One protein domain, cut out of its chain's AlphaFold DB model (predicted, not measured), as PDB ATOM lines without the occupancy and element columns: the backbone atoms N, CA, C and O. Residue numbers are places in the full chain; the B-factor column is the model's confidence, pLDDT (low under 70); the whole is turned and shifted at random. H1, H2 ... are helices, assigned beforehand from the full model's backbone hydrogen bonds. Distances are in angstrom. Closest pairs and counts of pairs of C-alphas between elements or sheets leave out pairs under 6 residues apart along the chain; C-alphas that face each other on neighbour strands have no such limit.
ATOM      1  N   LEU A  26      80.620  46.169  98.755       95.81
ATOM      2  CA  LEU A  26      79.813  45.256  97.938       95.81
ATOM      3  C   LEU A  26      80.295  43.808  98.083       95.81
ATOM      4  O   LEU A  26      79.507  42.928  98.380       95.81
ATOM      5  N   GLU A  27      81.594  43.556  97.945       96.62
ATOM      6  CA  GLU A  27      82.119  42.190  98.045       96.62
ATOM      7  C   GLU A  27      81.947  41.586  99.434       96.62
ATOM      8  O   GLU A  27      81.709  40.390  99.548       96.62
ATOM      9  N   LEU A  28      82.044  42.392 100.496       97.38
ATOM     10  CA  LEU A  28      81.707  41.920 101.837       97.38
ATOM     11  C   LEU A  28      80.224  41.545 101.944       97.38
ATOM     12  O   LEU A  28      79.910  40.559 102.601       97.38
ATOM     13  N   ALA A  29      79.329  42.310 101.316       97.56
ATOM     14  CA  ALA A  29      77.901  42.007 101.308       97.56
ATOM     15  C   ALA A  29      77.603  40.717 100.528       97.56
ATOM     16  O   ALA A  29      76.871  39.865 101.024       97.56
ATOM     17  N   VAL A  30      78.244  40.540  99.371       97.69
ATOM     18  CA  VAL A  30      78.172  39.320  98.554       97.69
ATOM     19  C   VAL A  30      78.672  38.103  99.332       97.69
ATOM     20  O   VAL A  30      78.009  37.074  99.366       97.69
ATOM     21  N   LEU A  31      79.815  38.217 100.020       96.62
ATOM     22  CA  LEU A  31      80.350  37.132 100.855       96.62
ATOM     23  C   LEU A  31      79.406  36.721 101.992       96.62
ATOM     24  O   LEU A  31      79.502  35.602 102.484       96.62
ATOM     25  N   GLN A  32      78.536  37.633 102.418       97.56
ATOM     26  CA  GLN A  32      77.537  37.402 103.454       97.56
ATOM     27  C   GLN A  32      76.160  37.074 102.870       97.56
ATOM     28  O   GLN A  32      75.181  37.181 103.599       97.56
ATOM     29  N   SER A  33      76.065  36.716 101.585       96.62
ATOM     30  CA  SER A  33      74.809  36.392 100.891       96.62
ATOM     31  C   SER A  33      73.731  37.484 101.000       96.62
ATOM     32  O   SER A  33      72.540  37.192 101.026       96.62
ATOM     33  N   LEU A  34      74.121  38.757 101.133       96.44
ATOM     34  CA  LEU A  34      73.158  39.866 101.223       96.44
ATOM     35  C   LEU A  34      72.674  40.348  99.853       96.44
ATOM     36  O   LEU A  34      71.655  41.028  99.776       96.44
ATOM     37  N   VAL A  35      73.457  40.083  98.809       97.06
ATOM     38  CA  VAL A  35      73.279  40.584  97.444       97.06
ATOM     39  C   VAL A  35      74.102  39.713  96.496       97.06
ATOM     40  O   VAL A  35      75.157  39.211  96.897       97.06
ATOM     41  N   GLU A  36      73.658  39.548  95.253       96.81
ATOM     42  CA  GLU A  36      74.436  38.816  94.246       96.81
ATOM     43  C   GLU A  36      75.595  39.667  93.685       96.81
ATOM     44  O   GLU A  36      75.528  40.901  93.698       96.81
ATOM     45  N   PRO A  37      76.683  39.057  93.174       94.44
ATOM     46  CA  PRO A  37      77.853  39.795  92.691       94.44
ATOM     47  C   PRO A  37      77.551  40.828  91.597       94.44
ATOM     48  O   PRO A  37      78.206  41.870  91.531       94.44
ATOM     49  N   GLU A  38      76.587  40.534  90.724       94.69
ATOM     50  CA  GLU A  38      76.197  41.382  89.595       94.69
ATOM     51  C   GLU A  38      75.109  42.411  89.943       94.69
ATOM     52  O   GLU A  38      74.743  43.233  89.097       94.69
ATOM     53  N   GLU A  39      74.583  42.383  91.165       94.50
ATOM     54  CA  GLU A  39      73.494  43.256  91.586       94.50
ATOM     55  C   GLU A  39      73.978  44.635  92.047       94.50
ATOM     56  O   GLU A  39      75.100  44.846  92.518       94.50
ATOM     57  N   TYR A  40      73.088  45.618  91.905       93.12
ATOM     58  CA  TYR A  40      73.321  46.963  92.408       93.12
ATOM     59  C   TYR A  40      72.945  47.041  93.890       93.12
ATOM     60  O   TYR A  40      71.792  46.810  94.251       93.12
ATOM     61  N   LEU A  41      73.909  47.423  94.732       92.81
ATOM     62  CA  LEU A  41      73.706  47.633  96.164       92.81
ATOM     63  C   LEU A  41      73.749  49.126  96.501       92.81
ATOM     64  O   LEU A  41      74.799  49.766  96.399       92.81
ATOM     65  N   GLU A  42      72.625  49.656  96.972       92.94
ATOM     66  CA  GLU A  42      72.528  50.995  97.554       92.94
ATOM     67  C   GLU A  42      72.351  50.887  99.070       92.94
ATOM     68  O   GLU A  42      71.532  50.111  99.560       92.94
ATOM     69  N   LEU A  43      73.156  51.643  99.820       92.38
ATOM     70  CA  LEU A  43      73.178  51.605 101.278       92.38
ATOM     71  C   LEU A  43      72.890  52.996 101.855       92.38
ATOM     72  O   LEU A  43      73.614  53.956 101.585       92.38
ATOM     73  N   ASP A  44      71.870  53.092 102.703       92.12
ATOM     74  CA  ASP A  44      71.382  54.362 103.246       92.12
ATOM     75  C   ASP A  44      72.352  55.072 104.211       92.12
ATOM     76  O   ASP A  44      72.517  54.697 105.373       92.12
ATOM     77  N   GLY A  45      72.919  56.195 103.771       78.12
ATOM     78  CA  GLY A  45      73.212  57.371 104.607       78.12
ATOM     79  C   GLY A  45      74.238  57.270 105.752       78.12
ATOM     80  O   GLY A  45      74.581  58.311 106.314       78.12
ATOM     81  N   VAL A  46      74.755  56.096 106.123       86.31
ATOM     82  CA  VAL A  46      75.808  55.963 107.151       86.31
ATOM     83  C   VAL A  46      77.205  55.818 106.534       86.31
ATOM     84  O   VAL A  46      77.333  55.419 105.374       86.31
ATOM     85  N   PRO A  47      78.280  56.146 107.284       90.62
ATOM     86  CA  PRO A  47      79.645  56.007 106.789       90.62
ATOM     87  C   PRO A  47      79.975  54.569 106.379       90.62
ATOM     88  O   PRO A  47      79.558  53.621 107.042       90.62
ATOM     89  N   ASP A  48      80.822  54.413 105.361       91.38
ATOM     90  CA  ASP A  48      81.244  53.105 104.833       91.38
ATOM     91  C   ASP A  48      81.776  52.155 105.922       91.38
ATOM     92  O   ASP A  48      81.409  50.984 105.973       91.38
ATOM     93  N   GLN A  49      82.556  52.670 106.878       92.00
ATOM     94  CA  GLN A  49      83.063  51.877 108.004       92.00
ATOM     95  C   GLN A  49      81.940  51.235 108.835       92.00
ATOM     96  O   GLN A  49      82.066  50.079 109.238       92.00
ATOM     97  N   ALA A  50      80.845  51.963 109.077       94.88
ATOM     98  CA  ALA A  50      79.706  51.444 109.828       94.88
ATOM     99  C   ALA A  50      78.981  50.348 109.038       94.88
ATOM    100  O   ALA A  50      78.516  49.369 109.622       94.88
ATOM    101  N   TRP A  51      78.921  50.473 107.710       95.44
ATOM    102  CA  TRP A  51      78.380  49.420 106.858       95.44
ATOM    103  C   TRP A  51      79.213  48.154 106.898       95.44
ATOM    104  O   TRP A  51      78.667  47.080 107.126       95.44
ATOM    105  N   ARG A  52      80.532  48.273 106.752       96.31
ATOM    106  CA  ARG A  52      81.441  47.123 106.807       96.31
ATOM    107  C   ARG A  52      81.349  46.380 108.135       96.31
ATOM    108  O   ARG A  52      81.383  45.156 108.144       96.31
ATOM    109  N   GLU A  53      81.211  47.105 109.244       96.12
ATOM    110  CA  GLU A  53      81.008  46.502 110.562       96.12
ATOM    111  C   GLU A  53      79.670  45.754 110.647       96.12
ATOM    112  O   GLU A  53      79.635  44.606 111.079       96.12
ATOM    113  N   ARG A  54      78.573  46.363 110.181       96.31
ATOM    114  CA  ARG A  54      77.249  45.719 110.158       96.31
ATOM    115  C   ARG A  54      77.233  44.471 109.281       96.31
ATOM    116  O   ARG A  54      76.757  43.438 109.733       96.31
ATOM    117  N   ILE A  55      77.794  44.561 108.075       97.12
ATOM    118  CA  ILE A  55      77.943  43.440 107.137       97.12
ATOM    119  C   ILE A  55      78.846  42.349 107.739       97.12
ATOM    120  O   ILE A  55      78.588  41.162 107.588       97.12
ATOM    121  N   GLY A  56      79.894  42.713 108.476       96.25
ATOM    122  CA  GLY A  56      80.738  41.734 109.164       96.25
ATOM    123  C   GLY A  56      80.020  40.973 110.288       96.25
ATOM    124  O   GLY A  56      80.370  39.829 110.556       96.25
ATOM    125  N   ASN A  57      79.021  41.591 110.923       97.62
ATOM    126  CA  ASN A  57      78.346  41.066 112.116       97.62
ATOM    127  C   ASN A  57      77.005  40.359 111.840       97.62
ATOM    128  O   ASN A  57      76.398  39.825 112.769       97.62
ATOM    129  N   VAL A  58      76.507  40.384 110.604       97.19
ATOM    130  CA  VAL A  58      75.259  39.707 110.219       97.19
ATOM    131  C   VAL A  58      75.462  38.192 110.105       97.19
ATOM    132  O   VAL A  58      76.549  37.713 109.788       97.19
ATOM    133  N   VAL A  59      74.392  37.438 110.368       96.50
ATOM    134  CA  VAL A  59      74.283  36.027 109.976       96.50
ATOM    135  C   VAL A  59      73.902  35.979 108.490       96.50
ATOM    136  O   VAL A  59      72.858  36.548 108.160       96.50
ATOM    137  N   PRO A  60      74.685  35.323 107.611       97.31
ATOM    138  CA  PRO A  60      74.360  35.244 106.188       97.31
ATOM    139  C   PRO A  60      72.915  34.769 105.956       97.31
ATOM    140  O   PRO A  60      72.533  33.769 106.575       97.31
ATOM    141  N   PRO A  61      72.110  35.427 105.096       96.81
ATOM    142  CA  PRO A  61      70.728  35.032 104.827       96.81
ATOM    143  C   PRO A  61      70.570  33.570 104.416       96.81
ATOM    144  O   PRO A  61      69.707  32.899 104.971       96.81
ATOM    145  N   ASP A  62      71.441  33.046 103.551       94.69
ATOM    146  CA  ASP A  62      71.388  31.637 103.135       94.69
ATOM    147  C   ASP A  62      71.557  30.690 104.332       94.69
ATOM    148  O   ASP A  62      70.770  29.766 104.535       94.69
ATOM    149  N   ALA A  63      72.541  30.966 105.194       93.44
ATOM    150  CA  ALA A  63      72.759  30.184 106.408       93.44
ATOM    151  C   ALA A  63      71.583  30.320 107.389       93.44
ATOM    152  O   ALA A  63      71.178  29.346 108.024       93.44
ATOM    153  N   ALA A  64      71.018  31.524 107.518       95.88
ATOM    154  CA  ALA A  64      69.844  31.765 108.346       95.88
ATOM    155  C   ALA A  64      68.617  30.998 107.826       95.88
ATOM    156  O   ALA A  64      67.871  30.443 108.633       95.88
ATOM    157  N   GLN A  65      68.434  30.929 106.505       95.62
ATOM    158  CA  GLN A  65      67.365  30.170 105.868       95.62
ATOM    159  C   GLN A  65      67.517  28.672 106.142       95.62
ATOM    160  O   GLN A  65      66.562  28.064 106.617       95.62
ATOM    161  N   GLU A  66      68.703  28.088 105.950       92.69
ATOM    162  CA  GLU A  66      68.922  26.664 106.248       92.69
ATOM    163  C   GLU A  66      68.605  26.320 107.714       92.69
ATOM    164  O   GLU A  66      67.953  25.314 108.013       92.69
ATOM    165  N   ILE A  67      69.026  27.177 108.651       92.88
ATOM    166  CA  ILE A  67      68.719  27.012 110.078       92.88
ATOM    167  C   ILE A  67      67.206  27.105 110.313       92.88
ATOM    168  O   ILE A  67      66.640  26.274 111.030       92.88
ATOM    169  N   ALA A  68      66.546  28.099 109.719       96.06
ATOM    170  CA  ALA A  68      65.113  28.313 109.867       96.06
ATOM    171  C   ALA A  68      64.289  27.162 109.272       96.06
ATOM    172  O   ALA A  68      63.297  26.762 109.874       96.06
ATOM    173  N   GLU A  69      64.706  26.583 108.147       93.69
ATOM    174  CA  GLU A  69      64.061  25.420 107.532       93.69
ATOM    175  C   GLU A  69      64.162  24.176 108.425       93.69
ATOM    176  O   GLU A  69      63.166  23.471 108.636       93.69
ATOM    177  N   ALA A  70      65.331  23.930 109.027       91.25
ATOM    178  CA  ALA A  70      65.512  22.843 109.988       91.25
ATOM    179  C   ALA A  70      64.637  23.036 111.243       91.25
ATOM    180  O   ALA A  70      63.974  22.099 111.709       91.25
ATOM    181  N   MET A  71      64.584  24.264 111.771       94.00
ATOM    182  CA  MET A  71      63.701  24.617 112.888       94.00
ATOM    183  C   MET A  71      62.223  24.461 112.512       94.00
ATOM    184  O   MET A  71      61.470  23.836 113.255       94.00
ATOM    185  N   GLY A  72      61.809  24.972 111.353       94.56
ATOM    186  CA  GLY A  72      60.434  24.904 110.859       94.56
ATOM    187  C   GLY A  72      59.958  23.468 110.674       94.56
ATOM    188  O   GLY A  72      58.880  23.115 111.142       94.56
ATOM    189  N   THR A  73      60.801  22.608 110.097       91.75
ATOM    190  CA  THR A  73      60.524  21.167 109.987       91.75
ATOM    191  C   THR A  73      60.280  20.548 111.362       91.75
ATOM    192  O   THR A  73      59.313  19.816 111.554       91.75
ATOM    193  N   THR A  74      61.117  20.883 112.347       91.31
ATOM    194  CA  THR A  74      60.974  20.373 113.718       91.31
ATOM    195  C   THR A  74      59.664  20.831 114.361       91.31
ATOM    196  O   THR A  74      58.981  20.033 115.000       91.31
ATOM    197  N   LEU A  75      59.293  22.100 114.179       94.81
ATOM    198  CA  LEU A  75      58.036  22.637 114.701       94.81
ATOM    199  C   LEU A  75      56.820  21.939 114.080       94.81
ATOM    200  O   LEU A  75      55.910  21.560 114.813       94.81
ATOM    201  N   LEU A  76      56.837  21.706 112.763       94.50
ATOM    202  CA  LEU A  76      55.761  21.005 112.058       94.50
ATOM    203  C   LEU A  76      55.631  19.537 112.491       94.50
ATOM    204  O   LEU A  76      54.513  19.054 112.651       94.50
ATOM    205  N   LEU A  77      56.748  18.839 112.726       93.94
ATOM    206  CA  LEU A  77      56.731  17.465 113.249       93.94
ATOM    207  C   LEU A  77      56.083  17.407 114.637       93.94
ATOM    208  O   LEU A  77      55.199  16.587 114.885       93.94
ATOM    209  N   VAL A  78      56.472  18.318 115.534       94.69
ATOM    210  CA  VAL A  78      55.880  18.388 116.877       94.69
ATOM    211  C   VAL A  78      54.382  18.686 116.799       94.69
ATOM    212  O   VAL A  78      53.604  18.077 117.533       94.69
ATOM    213  N   GLU A  79      53.962  19.575 115.896       95.19
ATOM    214  CA  GLU A  79      52.547  19.881 115.669       95.19
ATOM    215  C   GLU A  79      51.757  18.665 115.154       95.19
ATOM    216  O   GLU A  79      50.626  18.442 115.589       95.19
ATOM    217  N   SER A  80      52.353  17.823 114.302       94.69
ATOM    218  CA  SER A  80      51.728  16.585 113.816       94.69
ATOM    219  C   SER A  80      51.787  15.416 114.811       94.69
ATOM    220  O   SER A  80      51.272  14.336 114.518       94.69
ATOM    221  N   GLY A  81      52.390  15.610 115.988       93.69
ATOM    222  CA  GLY A  81      52.571  14.576 117.010       93.69
ATOM    223  C   GLY A  81      53.759  13.638 116.758       93.69
ATOM    224  O   GLY A  81      53.902  12.634 117.457       93.69
TER     225      GLY A  81
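AT A GLANCE: This is residues 26 to 81 of the 107 residues of the protein "C-5 cytosine-specific DNA methylase" of Burkholderia cenocepacia (strain AU 1054) (UniProt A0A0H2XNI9). A small head, with H1 and H2 side by side and a long loop, residues 32 to 47, between them in the chain, bears one long arm: H3, whose residues 64 to 79 stick out with 80 and 81. This arm makes the length of the whole. The printed part has 56 residues, all helix in class, with named helices H1, H2, H3 in that order and no named strand. It is extended, with a radius of gyration of the C-alphas of 15.8 A and spans of 50 by 23 by 16 A.

IN THESE COORDINATES: H1, residues 26 to 31, begins at C-alpha 26 (79.813, 45.256, 97.938) and is 8.6 A long. H2, residues 48 to 57, is 14.4 A long. H3, residues 61 to 79, is 26.0 A long and ends at C-alpha 79 (52.547, 19.881, 115.669).

HOW THE PARTS SIT: H1 and H2 touch, the C-alphas of Ala 29 and Ile 55 being closest at 6.0 A. They run the same way at a shallow tilt of 7 degrees. H3 is apart from both. In H1, H2 and H3 every O i to N i+4 pair is within hydrogen-bond range.

THE WHOLE: The C-alphas farthest apart, of Pro 47 and Gly 81, are 50.5 A apart. H1 to H2 is a long link, H2 to H3 a tight one. The printed part has no cut, and no printed residue is under 70 in pLDDT.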